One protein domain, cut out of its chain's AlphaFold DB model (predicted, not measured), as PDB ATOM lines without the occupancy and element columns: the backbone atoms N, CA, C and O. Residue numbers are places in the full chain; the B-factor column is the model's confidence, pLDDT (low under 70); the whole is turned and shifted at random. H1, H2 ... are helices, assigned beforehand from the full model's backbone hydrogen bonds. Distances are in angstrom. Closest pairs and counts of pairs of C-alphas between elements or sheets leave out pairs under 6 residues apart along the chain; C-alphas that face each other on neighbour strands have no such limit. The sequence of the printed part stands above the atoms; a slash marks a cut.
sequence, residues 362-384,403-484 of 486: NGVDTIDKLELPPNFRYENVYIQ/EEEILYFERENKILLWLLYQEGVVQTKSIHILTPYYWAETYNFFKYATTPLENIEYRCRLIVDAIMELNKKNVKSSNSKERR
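What this domain is: This is residues 362 to 384 and 403 to 484 of the 486 residues of an uncharacterized protein of Plasmodium yoelii 17X (UniProt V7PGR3). What shape is this? A small helical body has one long arm: H5 crosses H2 with its first part, and residues 471 to 484, of which 471 to 482 belong to H5, stick out. H2 runs through the body's middle, the hairpin of H3 and H4 packs on it through H3, and short H1 touches residues 406 to 410 of H2. What makes it up? The printed part has 105 residues with five named helices, H1 to H5 in order, and no named strand: all helix, only just compact, close to loose, with a radius of gyration of the C-alphas of 15.5 A and spans of 55 by 31 by 30 A.

How they stand to each other: What does H1, residues 378 to 382, touch? It only just touches H2, residues 403 to 423, with 3 pairs of C-alphas within 8 A; the closest are Tyr 378 and Ile 406, 6.3 A. What else touches H2? With residues 415 to 423 alone it touches H3, residues 428 to 438, at a steep tilt of 56 degrees, opposite ways; the closest C-alphas are Leu 419 and Ile 431, 5.8 A. H5, residues 453 to 482, touches it about perpendicular at 79 degrees, through 459 to 463 alone; the closest C-alphas are Leu 416 and Cys 460, 6.6 A. Where is H4, residues 442 to 449? It forms a helical hairpin with H3 at a shallow tilt of 4 degrees, the C-alphas of Pro 436 and Phe 445 being closest at 5.0 A, and is apart from H5. Are the helix backbones whole? In H1, H2, H4 and H5 every O i to N i+4 pair is within hydrogen-bond range; in H3 4 of 7 are.

Where its parts are: Where do the helices begin and end? C-alpha 378 of H1 is at (-35.908, 1.682, 8.841), and C-alpha 482 of H5 at (-62.676, -12.698, 25.827). Which are long? H2 measures 29.9 A and H5 44.1 A from first to last C-alpha.

The domain as a whole: Is anything cut? Residues 385 to 402 are not printed, and C-alphas 384 and 403 are 18.3 A apart. Where is confidence low? Residues 379 to 384 and 477 to 484 are under 70.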
ATOM      1  N   ASN A 362     -60.538   5.241   6.795       89.69
ATOM      2  CA  ASN A 362     -60.200   6.311   7.739       89.69
ATOM      3  C   ASN A 362     -59.911   7.662   7.047       89.69
ATOM      4  O   ASN A 362     -59.585   8.629   7.734       89.69
ATOM      5  N   GLY A 363     -60.014   7.750   5.714       85.81
ATOM      6  CA  GLY A 363     -59.778   8.981   4.949       85.81
ATOM      7  C   GLY A 363     -58.367   9.140   4.369       85.81
ATOM      8  O   GLY A 363     -57.992  10.252   3.997       85.81
ATOM      9  N   VAL A 364     -57.579   8.062   4.272       88.19
ATOM     10  CA  VAL A 364     -56.338   8.063   3.476       88.19
ATOM     11  C   VAL A 364     -56.700   8.010   1.988       88.19
ATOM     12  O   VAL A 364     -57.336   7.068   1.531       88.19
ATOM     13  N   ASP A 365     -56.292   9.029   1.234       84.69
ATOM     14  CA  ASP A 365     -56.609   9.247  -0.188       84.69
ATOM     15  C   ASP A 365     -55.362   9.246  -1.104       84.69
ATOM     16  O   ASP A 365     -55.501   9.216  -2.326       84.69
ATOM     17  N   THR A 366     -54.143   9.261  -0.544       86.25
ATOM     18  CA  THR A 366     -52.877   9.256  -1.298       86.25
ATOM     19  C   THR A 366     -51.833   8.311  -0.699       86.25
ATOM     20  O   THR A 366     -51.804   8.068   0.507       86.25
ATOM     21  N   ILE A 367     -50.922   7.814  -1.546       87.25
ATOM     22  CA  ILE A 367     -49.846   6.880  -1.159       87.25
ATOM     23  C   ILE A 367     -48.924   7.491  -0.091       87.25
ATOM     24  O   ILE A 367     -48.532   6.805   0.847       87.25
ATOM     25  N   ASP A 368     -48.625   8.791  -0.171       84.88
ATOM     26  CA  ASP A 368     -47.761   9.471   0.805       84.88
ATOM     27  C   ASP A 368     -48.366   9.498   2.225       84.88
ATOM     28  O   ASP A 368     -47.626   9.441   3.212       84.88
ATOM     29  N   LYS A 369     -49.704   9.514   2.335       87.62
ATOM     30  CA  LYS A 369     -50.455   9.435   3.603       87.62
ATOM     31  C   LYS A 369     -50.620   8.004   4.135       87.62
ATOM     32  O   LYS A 369     -51.089   7.846   5.258       87.62
ATOM     33  N   LEU A 370     -50.253   6.975   3.369       89.31
ATOM     34  CA  LEU A 370     -50.356   5.578   3.797       89.31
ATOM     35  C   LEU A 370     -49.375   5.293   4.951       89.31
ATOM     36  O   LEU A 370     -48.208   5.692   4.908       89.31
ATOM     37  N   GLU A 371     -49.838   4.599   5.985       88.44
ATOM     38  CA  GLU A 371     -49.041   4.162   7.132       88.44
ATOM     39  C   GLU A 371     -48.459   2.761   6.898       88.44
ATOM     40  O   GLU A 371     -49.178   1.795   6.607       88.44
ATOM     41  N   LEU A 372     -47.145   2.631   7.086       88.44
ATOM     42  CA  LEU A 372     -46.459   1.340   7.111       88.44
ATOM     43  C   LEU A 372     -46.720   0.599   8.436       88.44
ATOM     44  O   LEU A 372     -46.999   1.243   9.451       88.44
ATOM     45  N   PRO A 373     -46.620  -0.744   8.464       87.12
ATOM     46  CA  PRO A 373     -46.782  -1.513   9.695       87.12
ATOM     47  C   PRO A 373     -45.829  -1.004  10.791       87.12
ATOM     48  O   PRO A 373     -44.650  -0.801  10.514       87.12
ATOM     49  N   PRO A 374     -46.261  -0.836  12.054       80.19
ATOM     50  CA  PRO A 374     -45.444  -0.181  13.084       80.19
ATOM     51  C   PRO A 374     -44.195  -0.981  13.497       80.19
ATOM     52  O   PRO A 374     -43.281  -0.433  14.109       80.19
ATOM     53  N   ASN A 375     -44.144  -2.273  13.163       80.06
ATOM     54  CA  ASN A 375     -42.970  -3.140  13.267       80.06
ATOM     55  C   ASN A 375     -42.013  -3.028  12.063       80.06
ATOM     56  O   ASN A 375     -40.866  -3.447  12.182       80.06
ATOM     57  N   PHE A 376     -42.436  -2.443  10.943       81.12
ATOM     58  CA  PHE A 376     -41.647  -2.261   9.728       81.12
ATOM     59  C   PHE A 376     -41.218  -0.791   9.578       81.12
ATOM     60  O   PHE A 376     -41.881   0.018   8.935       81.12
ATOM     61  N   ARG A 377     -40.094  -0.459  10.217       75.94
ATOM     62  CA  ARG A 377     -39.417   0.847  10.148       75.94
ATOM     63  C   ARG A 377     -37.963   0.659   9.731       75.94
ATOM     64  O   ARG A 377     -37.449  -0.453   9.851       75.94
ATOM     65  N   TYR A 378     -37.306   1.729   9.283       72.75
ATOM     66  CA  TYR A 378     -35.908   1.682   8.841       72.75
ATOM     67  C   TYR A 378     -35.000   1.045   9.906       72.75
ATOM     68  O   TYR A 378     -34.241   0.123   9.611       72.75
ATOM     69  N   GLU A 379     -35.138   1.476  11.162       65.06
ATOM     70  CA  GLU A 379     -34.326   1.010  12.286       65.06
ATOM     71  C   GLU A 379     -34.524  -0.491  12.518       65.06
ATOM     72  O   GLU A 379     -33.557  -1.231  12.626       65.06
ATOM     73  N   ASN A 380     -35.765  -0.979  12.488       67.38
ATOM     74  CA  ASN A 380     -36.058  -2.401  12.694       67.38
ATOM     75  C   ASN A 380     -35.550  -3.304  11.549       67.38
ATOM     76  O   ASN A 380     -35.435  -4.516  11.739       67.38
ATOM     77  N   VAL A 381     -35.300  -2.744  10.360       64.62
ATOM     78  CA  VAL A 381     -34.877  -3.485   9.157       64.62
ATOM     79  C   VAL A 381     -33.358  -3.452   8.966       64.62
ATOM     80  O   VAL A 381     -32.791  -4.459   8.540       64.62
ATOM     81  N   TYR A 382     -32.700  -2.338   9.302       62.91
ATOM     82  CA  TYR A 382     -31.258  -2.136   9.090       62.91
ATOM     83  C   TYR A 382     -30.427  -2.009  10.377       62.91
ATOM     84  O   TYR A 382     -29.235  -2.300  10.345       62.91
ATOM     85  N   ILE A 383     -31.030  -1.645  11.512       58.97
ATOM     86  CA  ILE A 383     -30.364  -1.503  12.816       58.97
ATOM     87  C   ILE A 383     -30.863  -2.611  13.754       58.97
ATOM     88  O   ILE A 383     -31.626  -2.379  14.695       58.97
ATOM     89  N   GLN A 384     -30.424  -3.852  13.515       46.69
ATOM     90  CA  GLN A 384     -30.601  -4.879  14.545       46.69
ATOM     91  C   GLN A 384     -29.756  -4.508  15.773       46.69
ATOM     92  O   GLN A 384     -28.572  -4.206  15.610       46.69
ATOM     93  N   GLU A 403     -31.242  11.479   6.972       82.19
ATOM     94  CA  GLU A 403     -32.692  11.682   7.082       82.19
ATOM     95  C   GLU A 403     -33.374  11.521   5.706       82.19
ATOM     96  O   GLU A 403     -34.455  10.942   5.601       82.19
ATOM     97  N   GLU A 404     -32.679  11.900   4.630       82.00
ATOM     98  CA  GLU A 404     -33.098  11.694   3.237       82.00
ATOM     99  C   GLU A 404     -33.196  10.208   2.850       82.00
ATOM    100  O   GLU A 404     -34.037   9.831   2.034       82.00
ATOM    101  N   GLU A 405     -32.361   9.336   3.424       82.12
ATOM    102  CA  GLU A 405     -32.383   7.892   3.159       82.12
ATOM    103  C   GLU A 405     -33.507   7.187   3.914       82.12
ATOM    104  O   GLU A 405     -34.125   6.270   3.366       82.12
ATOM    105  N   ILE A 406     -33.814   7.648   5.130       84.19
ATOM    106  CA  ILE A 406     -34.970   7.189   5.908       84.19
ATOM    107  C   ILE A 406     -36.262   7.603   5.192       84.19
ATOM    108  O   ILE A 406     -37.118   6.754   4.942       84.19
ATOM    109  N   LEU A 407     -36.376   8.867   4.766       85.31
ATOM    110  CA  LEU A 407     -37.523   9.371   3.998       85.31
ATOM    111  C   LEU A 407     -37.677   8.664   2.641       85.31
ATOM    112  O   LEU A 407     -38.790   8.289   2.263       85.31
ATOM    113  N   TYR A 408     -36.572   8.424   1.926       87.50
ATOM    114  CA  TYR A 408     -36.571   7.627   0.697       87.50
ATOM    115  C   TYR A 408     -37.075   6.200   0.960       87.50
ATOM    116  O   TYR A 408     -37.941   5.716   0.232       87.50
ATOM    117  N   PHE A 409     -36.585   5.538   2.014       88.25
ATOM    118  CA  PHE A 409     -37.018   4.191   2.388       88.25
ATOM    119  C   PHE A 409     -38.502   4.148   2.773       88.25
ATOM    120  O   PHE A 409     -39.219   3.273   2.288       88.25
ATOM    121  N   GLU A 410     -39.000   5.072   3.599       89.38
ATOM    122  CA  GLU A 410     -40.427   5.111   3.934       89.38
ATOM    123  C   GLU A 410     -41.285   5.285   2.676       89.38
ATOM    124  O   GLU A 410     -42.236   4.525   2.475       89.38
ATOM    125  N   ARG A 411     -40.933   6.228   1.793       90.12
ATOM    126  CA  ARG A 411     -41.701   6.481   0.567       90.12
ATOM    127  C   ARG A 411     -41.660   5.300  -0.401       90.12
ATOM    128  O   ARG A 411     -42.708   4.912  -0.914       90.12
ATOM    129  N   GLU A 412     -40.493   4.682  -0.595       91.62
ATOM    130  CA  GLU A 412     -40.346   3.473  -1.414       91.62
ATOM    131  C   GLU A 412     -41.285   2.367  -0.918       91.62
ATOM    132  O   GLU A 412     -42.075   1.821  -1.687       91.62
ATOM    133  N   ASN A 413     -41.264   2.073   0.384       92.25
ATOM    134  CA  ASN A 413     -42.066   0.983   0.931       92.25
ATOM    135  C   ASN A 413     -43.571   1.294   0.962       92.25
ATOM    136  O   ASN A 413     -44.369   0.363   0.861       92.25
ATOM    137  N   LYS A 414     -43.991   2.568   1.036       93.12
ATOM    138  CA  LYS A 414     -45.404   2.953   0.840       93.12
ATOM    139  C   LYS A 414     -45.871   2.661  -0.588       93.12
ATOM    140  O   LYS A 414     -46.965   2.127  -0.769       93.12
ATOM    141  N   ILE A 415     -45.032   2.937  -1.591       93.25
ATOM    142  CA  ILE A 415     -45.307   2.589  -2.994       93.25
ATOM    143  C   ILE A 415     -45.338   1.060  -3.174       93.25
ATOM    144  O   ILE A 415     -46.260   0.545  -3.806       93.25
ATOM    145  N   LEU A 416     -44.397   0.319  -2.572       93.88
ATOM    146  CA  LEU A 416     -44.405  -1.150  -2.603       93.88
ATOM    147  C   LEU A 416     -45.661  -1.737  -1.940       93.88
ATOM    148  O   LEU A 416     -46.259  -2.649  -2.499       93.88
ATOM    149  N   LEU A 417     -46.105  -1.205  -0.796       94.25
ATOM    150  CA  LEU A 417     -47.349  -1.623  -0.139       94.25
ATOM    151  C   LEU A 417     -48.584  -1.339  -1.011       94.25
ATOM    152  O   LEU A 417     -49.456  -2.200  -1.130       94.25
ATOM    153  N   TRP A 418     -48.644  -0.172  -1.659       94.44
ATOM    154  CA  TRP A 418     -49.715   0.155  -2.604       94.44
ATOM    155  C   TRP A 418     -49.749  -0.814  -3.797       94.44
ATOM    156  O   TRP A 418     -50.808  -1.317  -4.169       94.44
ATOM    157  N   LEU A 419     -48.588  -1.130  -4.374       93.94
ATOM    158  CA  LEU A 419     -48.488  -2.054  -5.503       93.94
ATOM    159  C   LEU A 419     -48.696  -3.525  -5.104       93.94
ATOM    160  O   LEU A 419     -49.220  -4.292  -5.906       93.94
ATOM    161  N   LEU A 420     -48.377  -3.916  -3.866       94.12
ATOM    162  CA  LEU A 420     -48.760  -5.218  -3.305       94.12
ATOM    163  C   LEU A 420     -50.282  -5.359  -3.163       94.12
ATOM    164  O   LEU A 420     -50.804  -6.445  -3.396       94.12
ATOM    165  N   TYR A 421     -50.986  -4.277  -2.821       94.38
ATOM    166  CA  TYR A 421     -52.451  -4.234  -2.800       94.38
ATOM    167  C   TYR A 421     -53.057  -4.270  -4.215       94.38
ATOM    168  O   TYR A 421     -54.010  -5.009  -4.448       94.38
ATOM    169  N   GLN A 422     -52.488  -3.528  -5.170       92.12
ATOM    170  CA  GLN A 422     -53.007  -3.444  -6.541       92.12
ATOM    171  C   GLN A 422     -52.735  -4.708  -7.382       92.12
ATOM    172  O   GLN A 422     -53.621  -5.175  -8.095       92.12
ATOM    173  N   GLU A 423     -51.517  -5.258  -7.322       92.88
ATOM    174  CA  GLU A 423     -51.071  -6.365  -8.184       92.88
ATOM    175  C   GLU A 423     -51.065  -7.733  -7.466       92.88
ATOM    176  O   GLU A 423     -51.069  -8.775  -8.126       92.88
ATOM    177  N   GLY A 424     -51.062  -7.760  -6.129       91.00
ATOM    178  CA  GLY A 424     -51.007  -8.979  -5.313       91.00
ATOM    179  C   GLY A 424     -49.590  -9.516  -5.054       91.00
ATOM    180  O   GLY A 424     -48.654  -9.309  -5.831       91.00
ATOM    181  N   VAL A 425     -49.426 -10.275  -3.961       90.38
ATOM    182  CA  VAL A 425     -48.114 -10.616  -3.356       90.38
ATOM    183  C   VAL A 425     -47.149 -11.426  -4.227       90.38
ATOM    184  O   VAL A 425     -45.959 -11.490  -3.933       90.38
ATOM    185  N   VAL A 426     -47.638 -12.057  -5.296       89.19
ATOM    186  CA  VAL A 426     -46.834 -12.896  -6.206       89.19
ATOM    187  C   VAL A 426     -46.298 -12.095  -7.403       89.19
ATOM    188  O   VAL A 426     -45.375 -12.535  -8.090       89.19
ATOM    189  N   GLN A 427     -46.851 -10.911  -7.677       91.88
ATOM    190  CA  GLN A 427     -46.564 -10.139  -8.888       91.88
ATOM    191  C   GLN A 427     -45.339  -9.213  -8.768       91.88
ATOM    192  O   GLN A 427     -45.271  -8.178  -9.424       91.88
ATOM    193  N   THR A 428     -44.315  -9.601  -8.000       90.31
ATOM    194  CA  THR A 428     -43.098  -8.801  -7.742       90.31
ATOM    195  C   THR A 428     -42.441  -8.229  -9.004       90.31
ATOM    196  O   THR A 428     -41.900  -7.130  -8.974       90.31
ATOM    197  N   LYS A 429     -42.513  -8.935 -10.142       92.25
ATOM    198  CA  LYS A 429     -41.995  -8.440 -11.432       92.25
ATOM    199  C   LYS A 429     -42.819  -7.279 -11.993       92.25
ATOM    200  O   LYS A 429     -42.234  -6.314 -12.470       92.25
ATOM    201  N   SER A 430     -44.146  -7.347 -11.899       92.62
ATOM    202  CA  SER A 430     -45.052  -6.241 -12.236       92.62
ATOM    203  C   SER A 430     -44.791  -5.054 -11.303       92.62
ATOM    204  O   SER A 430     -44.577  -3.941 -11.771       92.62
ATOM    205  N   ILE A 431     -44.672  -5.310  -9.994       92.75
ATOM    206  CA  ILE A 431     -44.358  -4.300  -8.968       92.75
ATOM    207  C   ILE A 431     -43.015  -3.605  -9.256       92.75
ATOM    208  O   ILE A 431     -42.948  -2.377  -9.248       92.75
ATOM    209  N   HIS A 432     -41.951  -4.355  -9.569       92.75
ATOM    210  CA  HIS A 432     -40.623  -3.809  -9.895       92.75
ATOM    211  C   HIS A 432     -40.635  -2.931 -11.152       92.75
ATOM    212  O   HIS A 432     -39.990  -1.887 -11.156       92.75
ATOM    213  N   ILE A 433     -41.414  -3.303 -12.173       91.75
ATOM    214  CA  ILE A 433     -41.595  -2.508 -13.398       91.75
ATOM    215  C   ILE A 433     -42.440  -1.248 -13.140       91.75
ATOM    216  O   ILE A 433     -42.166  -0.208 -13.733       91.75
ATOM    217  N   LEU A 434     -43.453  -1.320 -12.272       91.38
ATOM    218  CA  LEU A 434     -44.383  -0.216 -12.005       91.38
ATOM    219  C   LEU A 434     -43.827   0.832 -11.029       91.38
ATOM    220  O   LEU A 434     -44.006   2.025 -11.258       91.38
ATOM    221  N   THR A 435     -43.117   0.413  -9.977       91.12
ATOM    222  CA  THR A 435     -42.624   1.295  -8.897       91.12
ATOM    223  C   THR A 435     -41.840   2.535  -9.373       91.12
ATOM    224  O   THR A 435     -42.098   3.606  -8.821       91.12
ATOM    225  N   PRO A 436     -40.953   2.483 -10.398       90.56
ATOM    226  CA  PRO A 436     -40.289   3.678 -10.930       90.56
ATOM    227  C   PRO A 436     -41.259   4.817 -11.271       90.56
ATOM    228  O   PRO A 436     -40.985   5.970 -10.955       90.56
ATOM    229  N   TYR A 437     -42.416   4.499 -11.858       89.62
ATOM    230  CA  TYR A 437     -43.386   5.479 -12.361       89.62
ATOM    231  C   TYR A 437     -44.174   6.220 -11.268       89.62
ATOM    232  O   TYR A 437     -44.890   7.168 -11.581       89.62
ATOM    233  N   TYR A 438     -44.028   5.828  -9.998       88.69
ATOM    234  CA  TYR A 438     -44.620   6.525  -8.850       88.69
ATOM    235  C   TYR A 438     -43.673   7.572  -8.233       88.69
ATOM    236  O   TYR A 438     -44.089   8.336  -7.362       88.69
ATOM    237  N   TRP A 439     -42.417   7.653  -8.685       87.06
ATOM    238  CA  TRP A 439     -41.477   8.685  -8.248       87.06
ATOM    239  C   TRP A 439     -41.627   9.963  -9.077       87.06
ATOM    240  O   TRP A 439     -41.389   9.972 -10.283       87.06
ATOM    241  N   ALA A 440     -41.950  11.074  -8.409       81.88
ATOM    242  CA  ALA A 440     -42.005  12.401  -9.034       81.88
ATOM    243  C   ALA A 440     -40.616  12.964  -9.409       81.88
ATOM    244  O   ALA A 440     -40.512  13.870 -10.235       81.88
ATOM    245  N   GLU A 441     -39.547  12.442  -8.803       85.00
ATOM    246  CA  GLU A 441     -38.174  12.923  -8.969       85.00
ATOM    247  C   GLU A 441     -37.336  11.947  -9.796       85.00
ATOM    248  O   GLU A 441     -37.227  10.760  -9.479       85.00
ATOM    249  N   THR A 442     -36.666  12.466 -10.825       81.12
ATOM    250  CA  THR A 442     -35.854  11.670 -11.759       81.12
ATOM    251  C   THR A 442     -34.670  10.974 -11.086       81.12
ATOM    252  O   THR A 442     -34.336   9.853 -11.458       81.12
ATOM    253  N   TYR A 443     -34.060  11.586 -10.065       85.88
ATOM    254  CA  TYR A 443     -33.004  10.946  -9.274       85.88
ATOM    255  C   TYR A 443     -33.512   9.670  -8.585       85.88
ATOM    256  O   TYR A 443     -32.906   8.606  -8.720       85.88
ATOM    257  N   ASN A 444     -34.667   9.753  -7.921       86.56
ATOM    258  CA  ASN A 444     -35.261   8.627  -7.207       86.56
ATOM    259  C   ASN A 444     -35.806   7.549  -8.161       86.56
ATOM    260  O   ASN A 444     -35.631   6.362  -7.889       86.56
ATOM    261  N   PHE A 445     -36.326   7.939  -9.334       89.56
ATOM    262  CA  PHE A 445     -36.623   7.012 -10.436       89.56
ATOM    263  C   PHE A 445     -35.396   6.158 -10.803       89.56
ATOM    264  O   PHE A 445     -35.494   4.931 -10.843       89.56
ATOM    265  N   PHE A 446     -34.227   6.772 -11.034       87.62
ATOM    266  CA  PHE A 446     -33.016   6.029 -11.411       87.62
ATOM    267  C   PHE A 446     -32.394   5.246 -10.244       87.62
ATOM    268  O   PHE A 446     -31.907   4.138 -10.465       87.62
ATOM    269  N   LYS A 447     -32.450   5.769  -9.012       87.31
ATOM    270  CA  LYS A 447     -32.023   5.071  -7.783       87.31
ATOM    271  C   LYS A 447     -32.828   3.786  -7.557       87.31
ATOM    272  O   LYS A 447     -32.257   2.745  -7.240       87.31
ATOM    273  N   TYR A 448     -34.139   3.825  -7.798       88.44
ATOM    274  CA  TYR A 448     -34.967   2.625  -7.750       88.44
ATOM    275  C   TYR A 448     -34.740   1.711  -8.967       88.44
ATOM    276  O   TYR A 448     -34.571   0.506  -8.804       88.44
ATOM    277  N   ALA A 449     -34.682   2.249 -10.191       86.81
ATOM    278  CA  ALA A 449     -34.550   1.445 -11.413       86.81
ATOM    279  C   ALA A 449     -33.226   0.657 -11.519       86.81
ATOM    280  O   ALA A 449     -33.162  -0.327 -12.254       86.81
ATOM    281  N   THR A 450     -32.178   1.054 -10.785       88.12
ATOM    282  CA  THR A 450     -30.925   0.285 -10.649       88.12
ATOM    283  C   THR A 450     -30.948  -0.748  -9.515       88.12
ATOM    284  O   THR A 450     -30.023  -1.552  -9.409       88.12
ATOM    285  N   THR A 451     -32.002  -0.785  -8.691       88.69
ATOM    286  CA  THR A 451     -32.160  -1.774  -7.614       88.69
ATOM    287  C   THR A 451     -32.563  -3.141  -8.196       88.69
ATOM    288  O   THR A 451     -33.524  -3.213  -8.972       88.69
ATOM    289  N   PRO A 452     -31.865  -4.243  -7.848       92.19
ATOM    290  CA  PRO A 452     -32.149  -5.570  -8.393       92.19
ATOM    291  C   PRO A 452     -33.474  -6.142  -7.869       92.19
ATOM    292  O   PRO A 452     -33.884  -5.877  -6.736       92.19
ATOM    293  N   LEU A 453     -34.122  -6.970  -8.695       91.31
ATOM    294  CA  LEU A 453     -35.438  -7.559  -8.423       91.31
ATOM    295  C   LEU A 453     -35.466  -8.346  -7.104       91.31
ATOM    296  O   LEU A 453     -36.452  -8.292  -6.378       91.31
ATOM    297  N   GLU A 454     -34.381  -9.042  -6.778       91.50
ATOM    298  CA  GLU A 454     -34.232  -9.865  -5.577       91.50
ATOM    299  C   GLU A 454     -34.329  -9.031  -4.285       91.50
ATOM    300  O   GLU A 454     -34.912  -9.481  -3.296       91.50
ATOM    301  N   ASN A 455     -33.824  -7.790  -4.299       89.19
ATOM    302  CA  ASN A 455     -33.941  -6.869  -3.164       89.19
ATOM    303  C   ASN A 455     -35.384  -6.376  -2.992       89.19
ATOM    304  O   ASN A 455     -35.844  -6.202  -1.863       89.19
ATOM    305  N   ILE A 456     -36.108  -6.185  -4.098       90.25
ATOM    306  CA  ILE A 456     -37.522  -5.797  -4.087       90.25
ATOM    307  C   ILE A 456     -38.407  -6.968  -3.646       90.25
ATOM    308  O   ILE A 456     -39.296  -6.775  -2.825       90.25
ATOM    309  N   GLU A 457     -38.122  -8.195  -4.091       90.75
ATOM    310  CA  GLU A 457     -38.801  -9.406  -3.611       90.75
ATOM    311  C   GLU A 457     -38.631  -9.577  -2.096       90.75
ATOM    312  O   GLU A 457     -39.602  -9.842  -1.385       90.75
ATOM    313  N   TYR A 458     -37.419  -9.337  -1.586       91.19
ATOM    314  CA  TYR A 458     -37.138  -9.353  -0.154       91.19
ATOM    315  C   TYR A 458     -37.868  -8.236   0.614       91.19
ATOM    316  O   TYR A 458     -38.502  -8.519   1.631       91.19
ATOM    317  N   ARG A 459     -37.852  -6.987   0.122       89.31
ATOM    318  CA  ARG A 459     -38.573  -5.857   0.745       89.31
ATOM    319  C   ARG A 459     -40.081  -6.091   0.783       89.31
ATOM    320  O   ARG A 459     -40.677  -6.004   1.855       89.31
ATOM    321  N   CYS A 460     -40.678  -6.495  -0.339       92.25
ATOM    322  CA  CYS A 460     -42.082  -6.890  -0.402       92.25
ATOM    323  C   CYS A 460     -42.405  -7.988   0.622       92.25
ATOM    324  O   CYS A 460     -43.356  -7.844   1.386       92.25
ATOM    325  N   ARG A 461     -41.586  -9.048   0.705       93.44
ATOM    326  CA  ARG A 461     -41.779 -10.139   1.673       93.44
ATOM    327  C   ARG A 461     -41.782  -9.647   3.124       93.44
ATOM    328  O   ARG A 461     -42.668 -10.043   3.879       93.44
ATOM    329  N   LEU A 462     -40.858  -8.759   3.498       91.12
ATOM    330  CA  LEU A 462     -40.820  -8.174   4.844       91.12
ATOM    331  C   LEU A 462     -42.073  -7.340   5.166       91.12
ATOM    332  O   LEU A 462     -42.566  -7.418   6.290       91.12
ATOM    333  N   ILE A 463     -42.620  -6.593   4.197       91.44
ATOM    334  CA  ILE A 463     -43.891  -5.862   4.365       91.44
ATOM    335  C   ILE A 463     -45.038  -6.846   4.653       91.44
ATOM    336  O   ILE A 463     -45.793  -6.647   5.610       91.44
ATOM    337  N   VAL A 464     -45.146  -7.938   3.880       92.56
ATOM    338  CA  VAL A 464     -46.175  -8.976   4.095       92.56
ATOM    339  C   VAL A 464     -46.025  -9.623   5.475       92.56
ATOM    340  O   VAL A 464     -46.996  -9.703   6.230       92.56
ATOM    341  N   ASP A 465     -44.813 -10.040   5.850       91.44
ATOM    342  CA  ASP A 465     -44.558 -10.663   7.152       91.44
ATOM    343  C   ASP A 465     -44.858  -9.711   8.321       91.44
ATOM    344  O   ASP A 465     -45.434 -10.139   9.328       91.44
ATOM    345  N   ALA A 466     -44.570  -8.414   8.180       91.12
ATOM    346  CA  ALA A 466     -44.881  -7.412   9.193       91.12
ATOM    347  C   ALA A 466     -46.396  -7.242   9.423       91.12
ATOM    348  O   ALA A 466     -46.831  -7.223  10.582       91.12
ATOM    349  N   ILE A 467     -47.203  -7.198   8.353       91.06
ATOM    350  CA  ILE A 467     -48.679  -7.169   8.424       91.06
ATOM    351  C   ILE A 467     -49.212  -8.471   9.041       91.06
ATOM    352  O   ILE A 467     -50.050  -8.449   9.950       91.06
ATOM    353  N   MET A 468     -48.681  -9.618   8.608       89.38
ATOM    354  CA  MET A 468     -49.068 -10.928   9.128       89.38
ATOM    355  C   MET A 468     -48.754 -11.066  10.625       89.38
ATOM    356  O   MET A 468     -49.556 -11.630  11.371       89.38
ATOM    357  N   GLU A 469     -47.629 -10.533  11.108       88.62
ATOM    358  CA  GLU A 469     -47.345 -10.437  12.543       88.62
ATOM    359  C   GLU A 469     -48.329  -9.537  13.293       88.62
ATOM    360  O   GLU A 469     -48.790  -9.915  14.376       88.62
ATOM    361  N   LEU A 470     -48.629  -8.351  12.755       87.75
ATOM    362  CA  LEU A 470     -49.525  -7.377  13.378       87.75
ATOM    363  C   LEU A 470     -50.901  -8.007  13.635       87.75
ATOM    364  O   LEU A 470     -51.412  -7.972  14.755       87.75
ATOM    365  N   ASN A 471     -51.449  -8.702  12.638       84.31
ATOM    366  CA  ASN A 471     -52.737  -9.378  12.768       84.31
ATOM    367  C   ASN A 471     -52.671 -10.630  13.668       84.31
ATOM    368  O   ASN A 471     -53.569 -10.835  14.489       84.31
ATOM    369  N   LYS A 472     -51.567 -11.398  13.658       84.25
ATOM    370  CA  LYS A 472     -51.327 -12.479  14.644       84.25
ATOM    371  C   LYS A 472     -51.273 -11.955  16.091       84.25
ATOM    372  O   LYS A 472     -51.701 -12.661  17.006       84.25
ATOM    373  N   LYS A 473     -50.768 -10.736  16.318       79.38
ATOM    374  CA  LYS A 473     -50.776 -10.053  17.628       79.38
ATOM    375  C   LYS A 473     -52.198  -9.593  17.995       79.38
ATOM    376  O   LYS A 473     -52.652  -9.877  19.106       79.38
ATOM    377  N   ASN A 474     -52.939  -9.009  17.050       74.88
ATOM    378  CA  ASN A 474     -54.332  -8.578  17.242       74.88
ATOM    379  C   ASN A 474     -55.261  -9.734  17.668       74.88
ATOM    380  O   ASN A 474     -55.923  -9.616  18.701       74.88
ATOM    381  N   VAL A 475     -55.245 -10.874  16.962       74.06
ATOM    382  CA  VAL A 475     -56.094 -12.053  17.267       74.06
ATOM    383  C   VAL A 475     -55.747 -12.696  18.620       74.06
ATOM    384  O   VAL A 475     -56.621 -13.155  19.356       74.06
ATOM    385  N   LYS A 476     -54.471 -12.685  19.027       70.50
ATOM    386  CA  LYS A 476     -54.090 -13.102  20.389       70.50
ATOM    387  C   LYS A 476     -54.630 -12.139  21.456       70.50
ATOM    388  O   LYS A 476     -54.959 -12.579  22.559       70.50
ATOM    389  N   SER A 477     -54.759 -10.847  21.141       64.38
ATOM    390  CA  SER A 477     -55.285  -9.829  22.063       64.38
ATOM    391  C   SER A 477     -56.811  -9.870  22.234       64.38
ATOM    392  O   SER A 477     -57.295  -9.564  23.322       64.38
ATOM    393  N   SER A 478     -57.580 -10.279  21.213       60.69
ATOM    394  CA  SER A 478     -59.031 -10.489  21.338       60.69
ATOM    395  C   SER A 478     -59.324 -11.713  22.204       60.69
ATOM    396  O   SER A 478     -59.964 -11.591  23.248       60.69
ATOM    397  N   ASN A 479     -58.742 -12.864  21.857       56.91
ATOM    398  CA  ASN A 479     -59.023 -14.142  22.519       56.91
ATOM    399  C   ASN A 479     -58.601 -14.150  24.005       56.91
ATOM    400  O   ASN A 479     -59.148 -14.901  24.810       56.91
ATOM    401  N   SER A 480     -57.635 -13.306  24.393       55.06
ATOM    402  CA  SER A 480     -57.215 -13.119  25.792       55.06
ATOM    403  C   SER A 480     -58.030 -12.072  26.567       55.06
ATOM    404  O   SER A 480     -58.046 -12.122  27.798       55.06
ATOM    405  N   LYS A 481     -58.742 -11.162  25.887       54.31
ATOM    406  CA  LYS A 481     -59.760 -10.286  26.501       54.31
ATOM    407  C   LYS A 481     -61.088 -11.016  26.699       54.31
ATOM    408  O   LYS A 481     -61.751 -10.801  27.707       54.31
ATOM    409  N   GLU A 482     -61.451 -11.893  25.769       46.62
ATOM    410  CA  GLU A 482     -62.676 -12.698  25.827       46.62
ATOM    411  C   GLU A 482     -62.622 -13.729  26.966       46.62
ATOM    412  O   GLU A 482     -63.503 -13.747  27.820       46.62
ATOM    413  N   ARG A 483     -61.494 -14.446  27.116       51.59
ATOM    414  CA  ARG A 483     -61.179 -15.308  28.283       51.59
ATOM    415  C   ARG A 483     -60.977 -14.566  29.623       51.59
ATOM    416  O   ARG A 483     -60.447 -15.140  30.569       51.59
ATOM    417  N   ARG A 484     -61.319 -13.277  29.693       50.75
ATOM    418  CA  ARG A 484     -61.362 -12.458  30.920       50.75
ATOM    419  C   ARG A 484     -62.731 -11.788  31.118       50.75
ATOM    420  O   ARG A 484     -62.844 -10.856  31.912       50.75
TER     421      ARG A 484